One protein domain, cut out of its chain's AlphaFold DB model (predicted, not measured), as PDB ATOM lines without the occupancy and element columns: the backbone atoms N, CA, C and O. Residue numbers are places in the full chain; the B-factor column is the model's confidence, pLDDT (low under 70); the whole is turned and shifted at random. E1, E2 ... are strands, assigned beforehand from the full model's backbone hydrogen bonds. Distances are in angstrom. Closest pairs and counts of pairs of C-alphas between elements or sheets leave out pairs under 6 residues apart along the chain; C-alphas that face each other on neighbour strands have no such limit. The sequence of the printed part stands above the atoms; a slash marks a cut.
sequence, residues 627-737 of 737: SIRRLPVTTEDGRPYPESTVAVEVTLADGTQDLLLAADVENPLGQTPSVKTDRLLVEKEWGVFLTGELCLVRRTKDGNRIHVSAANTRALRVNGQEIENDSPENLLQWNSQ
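This is residues 627 to 737 of the 737 residues of the protein "Heparinase II/III family protein" of Pirellulales bacterium (UniProt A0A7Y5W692). One twisted antiparallel sheet folds back on itself, a partial sandwich: E1, E2, E3, the later residues of E5, the early residues of E6 and E8 make the larger layer, and E4, residues 688 to 690 of E5, residues 715 to 718 of E6 and E7 make a smaller one over part of one face. Two long loops, residues 632 to 645 and 663 to 680, lie at one end. The 111 printed residues hold no named helix and eight named strands, E1 to E8 along the chain, in one branched sheet; the class is all strand, with 54 residues in named elements, under half. The whole is compact, with a radius of gyration of the C-alphas of 13.5 A and spans of 41 by 33 by 22 A.

E5, residues 688 to 699, bends by 152 degrees at residue 691, and E6, residues 706 to 718, bends by 155 degrees at residue 709. They form a hairpin, with N 691 and O 715 2.8 A apart and N 698 and O 707 2.8 A apart. On the other side of E5 from E6 lie E3, residues 657 to 662, and E4, residues 681 to 683. E3 is antiparallel to E5 at 168 degrees, with N 659 and O 697 at 2.8 A; E4 forms a hairpin with E5, with N 690 and O 681 at 2.8 A. On the other side of E6 from E5 lie E7, residues 721 to 724, a hairpin with E6, with N 723 and O 716 at 2.8 A, and E8, residues 732 to 735, antiparallel to E6 at 167 degrees, with N 708 and O 734 at 2.8 A. E2, residues 646 to 652, forms a hairpin with E3, with N 648 and O 660 at 2.9 A, and another with the edge strand E1, residues 627 to 631, with N 649 and O 629 at 2.8 A. E1 E2 E3 and E4 E5 E6 E7 are meanders, each strand the antiparallel neighbour of the one before. E3 and E4 are only just apart, their closest C-alphas 8.4 A from each other.

E1 begins at C-alpha 627, (137.234, 168.436, 169.182), and spans 12.8 A. E2 spans 19.3 A, E3 16.7 A and E4 6.8 A. The bent E5 spans 11.9 A and E6, the longest strand by residues, 8.5 A. E7 spans 10.0 A; E8 spans 10.3 A and ends at C-alpha 735, (159.192, 175.065, 176.266).

The two C-alphas farthest apart, those of Leu 669 and Gln 737, are 42.3 A from each other. The printed part has no cut. The links E1 to E2 and E3 to E4 are long, with 14 and 18 residues. The mean pLDDT of the printed part is 92.0, and residue 737, the chain's last, is under 70.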
ATOM      1  N   SER A 627     137.285 169.859 169.522       97.31
ATOM      2  CA  SER A 627     137.234 168.436 169.182       97.31
ATOM      3  C   SER A 627     138.207 167.620 170.019       97.31
ATOM      4  O   SER A 627     139.257 168.115 170.427       97.31
ATOM      5  N   ILE A 628     137.867 166.351 170.226       98.44
ATOM      6  CA  ILE A 628     138.692 165.381 170.942       98.44
ATOM      7  C   ILE A 628     138.783 164.123 170.087       98.44
ATOM      8  O   ILE A 628     137.764 163.653 169.575       98.44
ATOM      9  N   ARG A 629     139.981 163.559 169.949       96.06
ATOM     10  CA  ARG A 629     140.201 162.323 169.198       96.06
ATOM     11  C   ARG A 629     141.172 161.412 169.932       96.06
ATOM     12  O   ARG A 629     142.146 161.858 170.528       96.06
ATOM     13  N   ARG A 630     140.903 160.111 169.878       95.81
ATOM     14  CA  ARG A 630     141.829 159.084 170.355       95.81
ATOM     15  C   ARG A 630     142.767 158.685 169.219       95.81
ATOM     16  O   ARG A 630     142.283 158.416 168.120       95.81
ATOM     17  N   LEU A 631     144.068 158.632 169.485       96.94
ATOM     18  CA  LEU A 631     145.091 158.297 168.488       96.94
ATOM     19  C   LEU A 631     145.677 156.899 168.736       96.94
ATOM     20  O   LEU A 631     145.695 156.437 169.884       96.94
ATOM     21  N   PRO A 632     146.146 156.203 167.688       96.38
ATOM     22  CA  PRO A 632     146.921 154.984 167.860       96.38
ATOM     23  C   PRO A 632     148.310 155.312 168.422       96.38
ATOM     24  O   PRO A 632     148.957 156.262 167.993       96.38
ATOM     25  N   VAL A 633     148.794 154.477 169.337       97.44
ATOM     26  CA  VAL A 633     150.189 154.505 169.791       97.44
ATOM     27  C   VAL A 633     150.887 153.294 169.210       97.44
ATOM     28  O   VAL A 633     150.357 152.184 169.280       97.44
ATOM     29  N   THR A 634     152.066 153.483 168.632       97.25
ATOM     30  CA  THR A 634     152.851 152.390 168.058       97.25
ATOM     31  C   THR A 634     154.249 152.337 168.648       97.25
ATOM     32  O   THR A 634     154.722 153.283 169.271       97.25
ATOM     33  N   THR A 635     154.939 151.228 168.434       95.00
ATOM     34  CA  THR A 635     156.401 151.185 168.498       95.00
ATOM     35  C   THR A 635     157.005 151.934 167.303       95.00
ATOM     36  O   THR A 635     156.292 152.332 166.373       95.00
ATOM     37  N   GLU A 636     158.326 152.114 167.295       90.19
ATOM     38  CA  GLU A 636     159.036 152.750 166.176       90.19
ATOM     39  C   GLU A 636     158.890 151.958 164.864       90.19
ATOM     40  O   GLU A 636     158.634 152.543 163.814       90.19
ATOM     41  N   ASP A 637     158.909 150.622 164.936       91.81
ATOM     42  CA  ASP A 637     158.648 149.716 163.808       91.81
ATOM     43  C   ASP A 637     157.157 149.624 163.418       91.81
ATOM     44  O   ASP A 637     156.802 148.951 162.453       91.81
ATOM     45  N   GLY A 638     156.270 150.339 164.118       93.38
ATOM     46  CA  GLY A 638     154.866 150.500 163.745       93.38
ATOM     47  C   GLY A 638     153.901 149.442 164.280       93.38
ATOM     48  O   GLY A 638     152.747 149.435 163.852       93.38
ATOM     49  N   ARG A 639     154.315 148.585 165.222       95.25
ATOM     50  CA  ARG A 639     153.399 147.660 165.908       95.25
ATOM     51  C   ARG A 639     152.490 148.449 166.858       95.25
ATOM     52  O   ARG A 639     153.001 149.275 167.615       95.25
ATOM     53  N   PRO A 640     151.164 148.237 166.843       96.12
ATOM     54  CA  PRO A 640     150.250 148.972 167.713       96.12
ATOM     55  C   PRO A 640     150.397 148.523 169.168       96.12
ATOM     56  O   PRO A 640     150.442 147.325 169.443       96.12
ATOM     57  N   TYR A 641     150.427 149.477 170.096       97.00
ATOM     58  CA  TYR A 641     150.268 149.186 171.516       97.00
ATOM     59  C   TYR A 641     148.832 148.758 171.840       97.00
ATOM     60  O   TYR A 641     147.894 149.146 171.134       97.00
ATOM     61  N   PRO A 642     148.637 147.978 172.920       95.94
ATOM     62  CA  PRO A 642     147.309 147.632 173.400       95.94
ATOM     63  C   PRO A 642     146.452 148.858 173.726       95.94
ATOM     64  O   PRO A 642     146.971 149.926 174.051       95.94
ATOM     65  N   GLU A 643     145.127 148.671 173.746       94.88
ATOM     66  CA  GLU A 643     144.139 149.709 174.092       94.88
ATOM     67  C   GLU A 643     144.413 150.363 175.464       94.88
ATOM     68  O   GLU A 643     143.988 151.489 175.712       94.88
ATOM     69  N   SER A 644     145.134 149.691 176.365       96.81
ATOM     70  CA  SER A 644     145.514 150.249 177.662       96.81
ATOM     71  C   SER A 644     146.569 151.357 177.578       96.81
ATOM     72  O   SER A 644     146.678 152.173 178.496       96.81
ATOM     73  N   THR A 645     147.293 151.474 176.466       97.75
ATOM     74  CA  THR A 645     148.144 152.633 176.171       97.75
ATOM     75  C   THR A 645     147.317 153.682 175.434       97.75
ATOM     76  O   THR A 645     146.726 153.417 174.387       97.75
ATOM     77  N   VAL A 646     147.223 154.878 176.008       98.31
ATOM     78  CA  VAL A 646     146.249 155.895 175.597       98.31
ATOM     79  C   VAL A 646     146.963 157.101 175.002       98.31
ATOM     80  O   VAL A 646     147.838 157.667 175.648       98.31
ATOM     81  N   ALA A 647     146.535 157.521 173.810       98.38
ATOM     82  CA  ALA A 647     146.828 158.831 173.240       98.38
ATOM     83  C   ALA A 647     145.524 159.592 172.984       98.38
ATOM     84  O   ALA A 647     144.608 159.054 172.352       98.38
ATOM     85  N   VAL A 648     145.433 160.831 173.464       98.69
ATOM     86  CA  VAL A 648     144.280 161.714 173.246       98.69
ATOM     87  C   VAL A 648     144.760 163.060 172.732       98.69
ATOM     88  O   VAL A 648     145.552 163.732 173.384       98.69
ATOM     89  N   GLU A 649     144.235 163.449 171.579       98.38
ATOM     90  CA  GLU A 649     144.358 164.783 171.012       98.38
ATOM     91  C   GLU A 649     143.139 165.620 171.412       98.38
ATOM     92  O   GLU A 649     141.995 165.208 171.199       98.38
ATOM     93  N   VAL A 650     143.378 166.806 171.965       98.44
ATOM     94  CA  VAL A 650     142.362 167.813 172.284       98.44
ATOM     95  C   VAL A 650     142.680 169.067 171.481       98.44
ATOM     96  O   VAL A 650     143.728 169.678 171.652       98.44
ATOM     97  N   THR A 651     141.777 169.464 170.589       97.69
ATOM     98  CA  THR A 651     141.877 170.737 169.865       97.69
ATOM     99  C   THR A 651     140.964 171.756 170.526       97.69
ATOM    100  O   THR A 651     139.759 171.526 170.661       97.69
ATOM    101  N   LEU A 652     141.535 172.888 170.917       97.19
ATOM    102  CA  LEU A 652     140.842 173.980 171.583       97.19
ATOM    103  C   LEU A 652     140.203 174.942 170.577       97.19
ATOM    104  O   LEU A 652     140.546 174.994 169.391       97.19
ATOM    105  N   ALA A 653     139.241 175.724 171.056       94.81
ATOM    106  CA  ALA A 653     138.497 176.687 170.258       94.81
ATOM    107  C   ALA A 653     139.397 177.778 169.653       94.81
ATOM    108  O   ALA A 653     139.112 178.241 168.548       94.81
ATOM    109  N   ASP A 654     140.500 178.131 170.316       92.94
ATOM    110  CA  ASP A 654     141.480 179.127 169.859       92.94
ATOM    111  C   ASP A 654     142.498 178.587 168.831       92.94
ATOM    112  O   ASP A 654     143.291 179.359 168.290       92.94
ATOM    113  N   GLY A 655     142.456 177.281 168.536       94.19
ATOM    114  CA  GLY A 655     143.375 176.586 167.632       94.19
ATOM    115  C   GLY A 655     144.576 175.929 168.317       94.19
ATOM    116  O   GLY A 655     145.311 175.211 167.647       94.19
ATOM    117  N   THR A 656     144.774 176.129 169.622       95.50
ATOM    118  CA  THR A 656     145.762 175.384 170.414       95.50
ATOM    119  C   THR A 656     145.406 173.895 170.414       95.50
ATOM    120  O   THR A 656     144.230 173.525 170.434       95.50
ATOM    121  N   GLN A 657     146.414 173.031 170.389       96.31
ATOM    122  CA  GLN A 657     146.240 171.584 170.388       96.31
ATOM    123  C   GLN A 657     147.064 170.950 171.501       96.31
ATOM    124  O   GLN A 657     148.229 171.302 171.680       96.31
ATOM    125  N   ASP A 658     146.486 169.972 172.181       97.56
ATOM    126  CA  ASP A 658     147.124 169.187 173.230       97.56
ATOM    127  C   ASP A 658     147.143 167.711 172.834       97.56
ATOM    128  O   ASP A 658     146.107 167.149 172.488       97.56
ATOM    129  N   LEU A 659     148.305 167.068 172.936       97.81
ATOM    130  CA  LEU A 659     148.462 165.620 172.898       97.81
ATOM    131  C   LEU A 659     148.792 165.115 174.299       97.81
ATOM    132  O   LEU A 659     149.797 165.508 174.888       97.81
ATOM    133  N   LEU A 660     147.977 164.196 174.805       98.38
ATOM    134  CA  LEU A 660     148.213 163.471 176.047       98.38
ATOM    135  C   LEU A 660     148.545 162.014 175.739       98.38
ATOM    136  O   LEU A 660     147.763 161.344 175.067       98.38
ATOM    137  N   LEU A 661     149.662 161.513 176.266       98.06
ATOM    138  CA  LEU A 661     150.073 160.107 176.188       98.06
ATOM    139  C   LEU A 661     150.142 159.513 177.590       98.06
ATOM    140  O   LEU A 661     150.833 160.070 178.433       98.06
ATOM    141  N   ALA A 662     149.478 158.381 177.827       97.69
ATOM    142  CA  ALA A 662     149.480 157.667 179.103       97.69
ATOM    143  C   ALA A 662     149.708 156.161 178.898       97.69
ATOM    144  O   ALA A 662     148.867 155.456 178.328       97.69
ATOM    145  N   ALA A 663     150.828 155.655 179.408       96.88
ATOM    146  CA  ALA A 663     151.203 154.248 179.348       96.88
ATOM    147  C   ALA A 663     150.429 153.381 180.350       96.88
ATOM    148  O   ALA A 663     150.101 153.821 181.454       96.88
ATOM    149  N   ASP A 664     150.216 152.114 179.992       96.94
ATOM    150  CA  ASP A 664     149.876 151.060 180.951       96.94
ATOM    151  C   ASP A 664     151.155 150.420 181.503       96.94
ATOM    152  O   ASP A 664     151.862 149.694 180.801       96.94
ATOM    153  N   VAL A 665     151.459 150.711 182.767       95.50
ATOM    154  CA  VAL A 665     152.675 150.231 183.439       95.50
ATOM    155  C   VAL A 665     152.469 148.923 184.200       95.50
ATOM    156  O   VAL A 665     153.444 148.244 184.531       95.50
ATOM    157  N   GLU A 666     151.222 148.537 184.482       96.00
ATOM    158  CA  GLU A 666     150.943 147.298 185.209       96.00
ATOM    159  C   GLU A 666     150.958 146.118 184.245       96.00
ATOM    160  O   GLU A 666     151.754 145.194 184.444       96.00
ATOM    161  N   ASN A 667     150.167 146.195 183.164       95.50
ATOM    162  CA  ASN A 667     150.060 145.172 182.121       95.50
ATOM    163  C   ASN A 667     150.010 143.735 182.703       95.50
ATOM    164  O   ASN A 667     150.879 142.907 182.399       95.50
ATOM    165  N   PRO A 668     149.028 143.402 183.565       95.88
ATOM    166  CA  PRO A 668     148.984 142.104 184.256       95.88
ATOM    167  C   PRO A 668     148.805 140.918 183.291       95.88
ATOM    168  O   PRO A 668     149.157 139.774 183.600       95.88
ATOM    169  N   LEU A 669     148.280 141.179 182.091       95.00
ATOM    170  CA  LEU A 669     148.096 140.174 181.046       95.00
ATOM    171  C   LEU A 669     149.364 139.913 180.222       95.00
ATOM    172  O   LEU A 669     149.378 138.955 179.456       95.00
ATOM    173  N   GLY A 670     150.433 140.698 180.401       94.44
ATOM    174  CA  GLY A 670     151.690 140.517 179.671       94.44
ATOM    175  C   GLY A 670     151.550 140.757 178.166       94.44
ATOM    176  O   GLY A 670     152.201 140.083 177.374       94.44
ATOM    177  N   GLN A 671     150.677 141.686 177.770       94.19
ATOM    178  CA  GLN A 671     150.476 142.053 176.370       94.19
ATOM    179  C   GLN A 671     151.741 142.701 175.800       94.19
ATOM    180  O   GLN A 671     152.464 143.390 176.521       94.19
ATOM    181  N   THR A 672     151.996 142.490 174.511       93.00
ATOM    182  CA  THR A 672     153.102 143.116 173.781       93.00
ATOM    183  C   THR A 672     152.572 143.805 172.517       93.00
ATOM    184  O   THR A 672     151.644 143.285 171.892       93.00
ATOM    185  N   PRO A 673     153.129 144.967 172.128       94.31
ATOM    186  CA  PRO A 673     154.216 145.696 172.793       94.31
ATOM    187  C   PRO A 673     153.782 146.341 174.127       94.31
ATOM    188  O   PRO A 673     152.595 146.521 174.386       94.31
ATOM    189  N   SER A 674     154.740 146.637 175.012       93.31
ATOM    190  CA  SER A 674     154.489 147.250 176.333       93.31
ATOM    191  C   SER A 674     155.666 148.102 176.787       93.31
ATOM    192  O   SER A 674     156.789 147.776 176.438       93.31
ATOM    193  N   VAL A 675     155.464 149.102 177.654       89.31
ATOM    194  CA  VAL A 675     156.573 149.949 178.156       89.31
ATOM    195  C   VAL A 675     157.670 149.185 178.914       89.31
ATOM    196  O   VAL A 675     158.781 149.689 179.080       89.31
ATOM    197  N   LYS A 676     157.390 147.949 179.357       86.31
ATOM    198  CA  LYS A 676     158.377 147.052 179.982       86.31
ATOM    199  C   LYS A 676     159.310 146.405 178.953       86.31
ATOM    200  O   LYS A 676     160.493 146.228 179.237       86.31
ATOM    201  N   THR A 677     158.780 146.033 177.789       83.88
ATOM    202  CA  THR A 677     159.501 145.316 176.722       83.88
ATOM    203  C   THR A 677     160.018 146.263 175.645       83.88
ATOM    204  O   THR A 677     161.167 146.176 175.222       83.88
ATOM    205  N   ASP A 678     159.175 147.202 175.251       80.94
ATOM    206  CA  ASP A 678     159.351 148.186 174.203       80.94
ATOM    207  C   ASP A 678     159.272 149.556 174.893       80.94
ATOM    208  O   ASP A 678     158.210 150.039 175.265       80.94
ATOM    209  N   ARG A 679     160.422 150.171 175.178       83.62
ATOM    210  CA  ARG A 679     160.486 151.362 176.050       83.62
ATOM    211  C   ARG A 679     159.937 152.644 175.412       83.62
ATOM    212  O   ARG A 679     159.798 153.641 176.114       83.62
ATOM    213  N   LEU A 680     159.684 152.627 174.103       93.31
ATOM    214  CA  LEU A 680     159.374 153.806 173.300       93.31
ATOM    215  C   LEU A 680     157.919 153.778 172.825       93.31
ATOM    216  O   LEU A 680     157.511 152.875 172.087       93.31
ATOM    217  N   LEU A 681     157.157 154.791 173.228       96.06
ATOM    218  CA  LEU A 681     155.816 155.082 172.734       96.06
ATOM    219  C   LEU A 681     155.912 156.090 171.589       96.06
ATOM    220  O   LEU A 681     156.527 157.140 171.757       96.06
ATOM    221  N   VAL A 682     155.298 155.795 170.444       96.31
ATOM    222  CA  VAL A 682     155.316 156.670 169.267       96.31
ATOM    223  C   VAL A 682     153.897 157.080 168.899       96.31
ATOM    224  O   VAL A 682     153.053 156.229 168.618       96.31
ATOM    225  N   GLU A 683     153.662 158.389 168.854       96.50
ATOM    226  CA  GLU A 683     152.508 158.981 168.182       96.50
ATOM    227  C   GLU A 683     153.018 159.652 166.898       96.50
ATOM    228  O   GLU A 683     153.800 160.609 166.925       96.50
ATOM    229  N   LYS A 684     152.652 159.061 165.758       93.69
ATOM    230  CA  LYS A 684     153.234 159.383 164.451       93.69
ATOM    231  C   LYS A 684     152.697 160.690 163.883       93.69
ATOM    232  O   LYS A 684     153.464 161.395 163.233       93.69
ATOM    233  N   GLU A 685     151.423 161.012 164.109       94.00
ATOM    234  CA  GLU A 685     150.801 162.228 163.572       94.00
ATOM    235  C   GLU A 685     151.445 163.493 164.168       94.00
ATOM    236  O   GLU A 685     151.614 164.507 163.489       94.00
ATOM    237  N   TRP A 686     151.894 163.412 165.418       93.88
ATOM    238  CA  TRP A 686     152.590 164.471 166.130       93.88
ATOM    239  C   TRP A 686     154.113 164.350 166.080       93.88
ATOM    240  O   TRP A 686     154.795 165.280 166.505       93.88
ATOM    241  N   GLY A 687     154.675 163.255 165.565       93.25
ATOM    242  CA  GLY A 687     156.121 163.027 165.598       93.25
ATOM    243  C   GLY A 687     156.673 163.027 167.028       93.25
ATOM    244  O   GLY A 687     157.757 163.563 167.273       93.25
ATOM    245  N   VAL A 688     155.896 162.477 167.965       95.62
ATOM    246  CA  VAL A 688     156.228 162.403 169.390       95.62
ATOM    247  C   VAL A 688     156.719 161.003 169.720       95.62
ATOM    248  O   VAL A 688     156.047 160.012 169.436       95.62
ATOM    249  N   PHE A 689     157.887 160.931 170.353       95.56
ATOM    250  CA  PHE A 689     158.487 159.696 170.838       95.56
ATOM    251  C   PHE A 689     158.741 159.847 172.334       95.56
ATOM    252  O   PHE A 689     159.508 160.713 172.750       95.56
ATOM    253  N   LEU A 690     158.091 159.026 173.146       94.94
ATOM    254  CA  LEU A 690     158.141 159.100 174.599       94.94
ATOM    255  C   LEU A 690     158.802 157.841 175.158       94.94
ATOM    256  O   LEU A 690     158.291 156.736 174.985       94.94
ATOM    257  N   THR A 691     159.903 158.020 175.883       93.62
ATOM    258  CA  THR A 691     160.442 157.014 176.805       93.62
ATOM    259  C   THR A 691     160.014 157.393 178.214       93.62
ATOM    260  O   THR A 691     160.744 158.061 178.949       93.62
ATOM    261  N   GLY A 692     158.798 157.013 178.588       92.19
ATOM    262  CA  GLY A 692     158.179 157.442 179.835       92.19
ATOM    263  C   GLY A 692     156.752 156.946 179.972       92.19
ATOM    264  O   GLY A 692     156.275 156.148 179.164       92.19
ATOM    265  N   GLU A 693     156.075 157.418 181.011       94.81
ATOM    266  CA  GLU A 693     154.757 156.897 181.375       94.81
ATOM    267  C   GLU A 693     153.610 157.869 181.106       94.81
ATOM    268  O   GLU A 693     152.492 157.421 180.853       94.81
ATOM    269  N   LEU A 694     153.858 159.178 181.179       96.50
ATOM    270  CA  LEU A 694     152.826 160.191 180.998       96.50
ATOM    271  C   LEU A 694     153.421 161.482 180.433       96.50
ATOM    272  O   LEU A 694     154.354 162.028 181.021       96.50
ATOM    273  N   CYS A 695     152.852 162.020 179.354       96.25
ATOM    274  CA  CYS A 695     153.186 163.370 178.902       96.25
ATOM    275  C   CYS A 695     151.989 164.145 178.342       96.25
ATOM    276  O   CYS A 695     151.014 163.568 177.861       96.25
ATOM    277  N   LEU A 696     152.105 165.469 178.417       96.69
ATOM    278  CA  LEU A 696     151.349 166.473 177.687       96.69
ATOM    279  C   LEU A 696     152.316 167.180 176.732       96.69
ATOM    280  O   LEU A 696     153.336 167.714 177.173       96.69
ATOM    281  N   VAL A 697     151.965 167.235 175.451       96.19
ATOM    282  CA  VAL A 697     152.610 168.076 174.440       96.19
ATOM    283  C   VAL A 697     151.565 169.049 173.908       96.19
ATOM    284  O   VAL A 697     150.591 168.636 173.289       96.19
ATOM    285  N   ARG A 698     151.762 170.345 174.132       95.38
ATOM    286  CA  ARG A 698     150.883 171.416 173.659       95.38
ATOM    287  C   ARG A 698     151.530 172.161 172.506       95.38
ATOM    288  O   ARG A 698     152.634 172.677 172.659       95.38
ATOM    289  N   ARG A 699     150.821 172.283 171.388       94.31
ATOM    290  CA  ARG A 699     151.143 173.172 170.266       94.31
ATOM    291  C   ARG A 699     150.231 174.387 170.315       94.31
ATOM    292  O   ARG A 699     149.012 174.267 170.380       94.31
ATOM    293  N   THR A 700     150.832 175.566 170.285       89.56
ATOM    294  CA  THR A 700     150.105 176.838 170.157       89.56
ATOM    295  C   THR A 700     149.392 176.944 168.806       89.56
ATOM    296  O   THR A 700     149.735 176.237 167.861       89.56
ATOM    297  N   LYS A 701     148.392 177.833 168.702       86.62
ATOM    298  CA  LYS A 701     147.563 178.009 167.490       86.62
ATOM    299  C   LYS A 701     148.348 178.257 166.194       86.62
ATOM    300  O   LYS A 701     147.857 177.960 165.112       86.62
ATOM    301  N   ASP A 702     149.527 178.863 166.300       83.19
ATOM    302  CA  ASP A 702     150.428 179.185 165.194       83.19
ATOM    303  C   ASP A 702     151.467 178.081 164.945       83.19
ATOM    304  O   ASP A 702     152.266 178.193 164.022       83.19
ATOM    305  N   GLY A 703     151.461 177.014 165.754       75.88
ATOM    306  CA  GLY A 703     152.365 175.866 165.661       75.88
ATOM    307  C   GLY A 703     153.814 176.166 166.053       75.88
ATOM    308  O   GLY A 703     154.630 175.248 166.094       75.88
ATOM    309  N   ASN A 704     154.130 177.426 166.361       77.12
ATOM    310  CA  ASN A 704     155.496 177.903 166.559       77.12
ATOM    311  C   ASN A 704     156.049 177.555 167.941       77.12
ATOM    312  O   ASN A 704     157.255 177.379 168.087       77.12
ATOM    313  N   ARG A 705     155.181 177.458 168.957       83.75
ATOM    314  CA  ARG A 705     155.586 177.111 170.326       83.75
ATOM    315  C   ARG A 705     155.037 175.772 170.770       83.75
ATOM    316  O   ARG A 705     153.834 175.517 170.636       83.75
ATOM    317  N   ILE A 706     155.927 174.979 171.354       89.94
ATOM    318  CA  ILE A 706     155.655 173.677 171.945       89.94
ATOM    319  C   ILE A 706     155.909 173.765 173.445       89.94
ATOM    320  O   ILE A 706     156.997 174.148 173.873       89.94
ATOM    321  N   HIS A 707     154.915 173.377 174.235       92.19
ATOM    322  CA  HIS A 707     155.040 173.217 175.679       92.19
ATOM    323  C   HIS A 707     154.930 171.737 176.026       92.19
ATOM    324  O   HIS A 707     154.029 171.046 175.558       92.19
ATOM    325  N   VAL A 708     155.837 171.251 176.858       93.31
ATOM    326  CA  VAL A 708     155.906 169.858 177.285       93.31
ATOM    327  C   VAL A 708     155.786 169.800 178.797       93.31
ATOM    328  O   VAL A 708     156.418 170.570 179.519       93.31
ATOM    329  N   SER A 709     154.992 168.856 179.286       94.62
ATOM    330  CA  SER A 709     155.036 168.401 180.674       94.62
ATOM    331  C   SER A 709     155.026 166.878 180.692       94.62
ATOM    332  O   SER A 709     154.139 166.275 180.097       94.62
ATOM    333  N   ALA A 710     156.006 166.242 181.328       93.31
ATOM    334  CA  ALA A 710     156.127 164.787 181.328       93.31
ATOM    335  C   ALA A 710     156.529 164.253 182.707       93.31
ATOM    336  O   ALA A 710     157.433 164.781 183.347       93.31
ATOM    337  N   ALA A 711     155.849 163.205 183.163       92.94
ATOM    338  CA  ALA A 711     156.063 162.575 184.463       92.94
ATOM    339  C   ALA A 711     156.544 161.134 184.272       92.94
ATOM    340  O   ALA A 711     156.146 160.475 183.305       92.94
ATOM    341  N   ASN A 712     157.414 160.652 185.169       92.69
ATOM    342  CA  ASN A 712     158.069 159.344 185.047       92.69
ATOM    343  C   ASN A 712     158.660 159.144 183.639       92.69
ATOM    344  O   ASN A 712     158.388 158.154 182.958       92.69
ATOM    345  N   THR A 713     159.394 160.146 183.151       90.00
ATOM    346  CA  THR A 713     159.857 160.231 181.758       90.00
ATOM    347  C   THR A 713     161.361 160.392 181.718       90.00
ATOM    348  O   THR A 713     161.884 161.281 182.372       90.00
ATOM    349  N   ARG A 714     162.045 159.544 180.943       89.56
ATOM    350  CA  ARG A 714     163.503 159.581 180.729       89.56
ATOM    351  C   ARG A 714     163.894 160.463 179.556       89.56
ATOM    352  O   ARG A 714     164.870 161.193 179.638       89.56
ATOM    353  N   ALA A 715     163.148 160.360 178.464       90.75
ATOM    354  CA  ALA A 715     163.393 161.140 177.265       90.75
ATOM    355  C   ALA A 715     162.090 161.355 176.497       90.75
ATOM    356  O   ALA A 715     161.219 160.477 176.462       90.75
ATOM    357  N   LEU A 716     161.977 162.514 175.863       92.00
ATOM    358  CA  LEU A 716     160.905 162.860 174.946       92.00
ATOM    359  C   LEU A 716     161.515 163.489 173.694       92.00
ATOM    360  O   LEU A 716     162.261 164.459 173.791       92.00
ATOM    361  N   ARG A 717     161.150 162.988 172.517       93.44
ATOM    362  CA  ARG A 717     161.458 163.632 171.240       93.44
ATOM    363  C   ARG A 717     160.186 164.206 170.641       93.44
ATOM    364  O   ARG A 717     159.230 163.463 170.425       93.44
ATOM    365  N   VAL A 718     160.180 165.502 170.348       90.38
ATOM    366  CA  VAL A 718     159.070 166.201 169.682       90.38
ATOM    367  C   VAL A 718     159.633 167.010 168.524       90.38
ATOM    368  O   VAL A 718     160.570 167.780 168.710       90.38
ATOM    369  N   ASN A 719     159.082 166.839 167.319       79.31
ATOM    370  CA  ASN A 719     159.515 167.559 166.111       79.31
ATOM    371  C   ASN A 719     161.042 167.494 165.853       79.31
ATOM    372  O   ASN A 719     161.647 168.456 165.390       79.31
ATOM    373  N   GLY A 720     161.675 166.357 166.162       80.12
ATOM    374  CA  GLY A 720     163.116 166.145 165.964       80.12
ATOM    375  C   GLY A 720     164.018 166.710 167.066       80.12
ATOM    376  O   GLY A 720     165.209 166.412 167.058       80.12
ATOM    377  N   GLN A 721     163.473 167.451 168.033       84.75
ATOM    378  CA  GLN A 721     164.203 167.872 169.224       84.75
ATOM    379  C   GLN A 721     164.054 166.829 170.328       84.75
ATOM    380  O   GLN A 721     162.936 166.474 170.701       84.75
ATOM    381  N   GLU A 722     165.180 166.341 170.836       90.25
ATOM    382  CA  GLU A 722     165.242 165.408 171.958       90.25
ATOM    383  C   GLU A 722     165.444 166.169 173.271       90.25
ATOM    384  O   GLU A 722     166.233 167.113 173.349       90.25
ATOM    385  N   ILE A 723     164.674 165.783 174.283       90.19
ATOM    386  CA  ILE A 723     164.660 166.370 175.617       90.19
ATOM    387  C   ILE A 723     164.893 165.222 176.591       90.19
ATOM    388  O   ILE A 723     164.028 164.358 176.759       90.19
ATOM    389  N   GLU A 724     166.065 165.205 177.211       88.75
ATOM    390  CA  GLU A 724     166.419 164.231 178.239       88.75
ATOM    391  C   GLU A 724     165.995 164.734 179.621       88.75
ATOM    392  O   GLU A 724     165.945 165.938 179.886       88.75
ATOM    393  N   ASN A 725     165.659 163.798 180.501       86.19
ATOM    394  CA  ASN A 725     165.368 164.067 181.898       86.19
ATOM    395  C   ASN A 725     166.269 163.194 182.774       86.19
ATOM    396  O   ASN A 725     166.030 161.993 182.934       86.19
ATOM    397  N   ASP A 726     167.280 163.831 183.359       80.06
ATOM    398  CA  ASP A 726     168.272 163.190 184.228       80.06
ATOM    399  C   ASP A 726     167.664 162.633 185.525       80.06
ATOM    400  O   ASP A 726     168.279 161.807 186.202       80.06
ATOM    401  N   SER A 727     166.450 163.062 185.883       80.50
ATOM    402  CA  SER A 727     165.710 162.592 187.059       80.50
ATOM    403  C   SER A 727     164.282 162.221 186.653       80.50
ATOM    404  O   SER A 727     163.366 163.032 186.800       80.50
ATOM    405  N   PRO A 728     164.068 161.014 186.098       72.31
ATOM    406  CA  PRO A 728     162.795 160.622 185.496       72.31
ATOM    407  C   PRO A 728     161.580 160.731 186.421       72.31
ATOM    408  O   PRO A 728     160.472 160.955 185.940       72.31
ATOM    409  N   GLU A 729     161.783 160.571 187.726       74.62
ATOM    410  CA  GLU A 729     160.791 160.731 188.792       74.62
ATOM    411  C   GLU A 729     160.323 162.180 188.993       74.62
ATOM    412  O   GLU A 729     159.232 162.408 189.514       74.62
ATOM    413  N   ASN A 730     161.120 163.158 188.557       81.00
ATOM    414  CA  ASN A 730     160.754 164.565 188.588       81.00
ATOM    415  C   ASN A 730     159.930 164.929 187.352       81.00
ATOM    416  O   ASN A 730     160.139 164.417 186.250       81.00
ATOM    417  N   LEU A 731     159.002 165.870 187.535       89.44
ATOM    418  CA  LEU A 731     158.242 166.444 186.435       89.44
ATOM    419  C   LEU A 731     159.182 167.219 185.499       89.44
ATOM    420  O   LEU A 731     159.733 168.253 185.877       89.44
ATOM    421  N   LEU A 732     159.303 166.757 184.259       89.38
ATOM    422  CA  LEU A 732     159.944 167.495 183.179       89.38
ATOM    423  C   LEU A 732     158.972 168.561 182.670       89.38
ATOM    424  O   LEU A 732     157.881 168.219 182.213       89.38
ATOM    425  N   GLN A 733     159.371 169.833 182.689       90.31
ATOM    426  CA  GLN A 733     158.673 170.904 181.975       90.31
ATOM    427  C   GLN A 733     159.633 171.579 180.998       90.31
ATOM    428  O   GLN A 733     160.711 172.022 181.387       90.31
ATOM    429  N   TRP A 734     159.240 171.663 179.731       90.06
ATOM    430  CA  TRP A 734     160.074 172.234 178.677       90.06
ATOM    431  C   TRP A 734     159.240 173.078 177.718       90.06
ATOM    432  O   TRP A 734     158.100 172.739 177.416       90.06
ATOM    433  N   ASN A 735     159.818 174.175 177.235       87.81
ATOM    434  CA  ASN A 735     159.192 175.065 176.266       87.81
ATOM    435  C   ASN A 735     160.161 175.287 175.104       87.81
ATOM    436  O   ASN A 735     161.337 175.578 175.345       87.81
ATOM    437  N   SER A 736     159.673 175.200 173.869       83.94
ATOM    438  CA  SER A 736     160.450 175.641 172.710       83.94
ATOM    439  C   SER A 736     160.654 177.157 172.766       83.94
ATOM    440  O   SER A 736     159.783 177.884 173.256       83.94
ATOM    441  N   GLN A 737     161.813 177.619 172.290       65.06
ATOM    442  CA  GLN A 737     162.108 179.053 172.183       65.06
ATOM    443  C   GLN A 737     161.213 179.747 171.156       65.06
ATOM    444  O   GLN A 737     160.877 179.096 170.141       65.06
TER     445      GLN A 737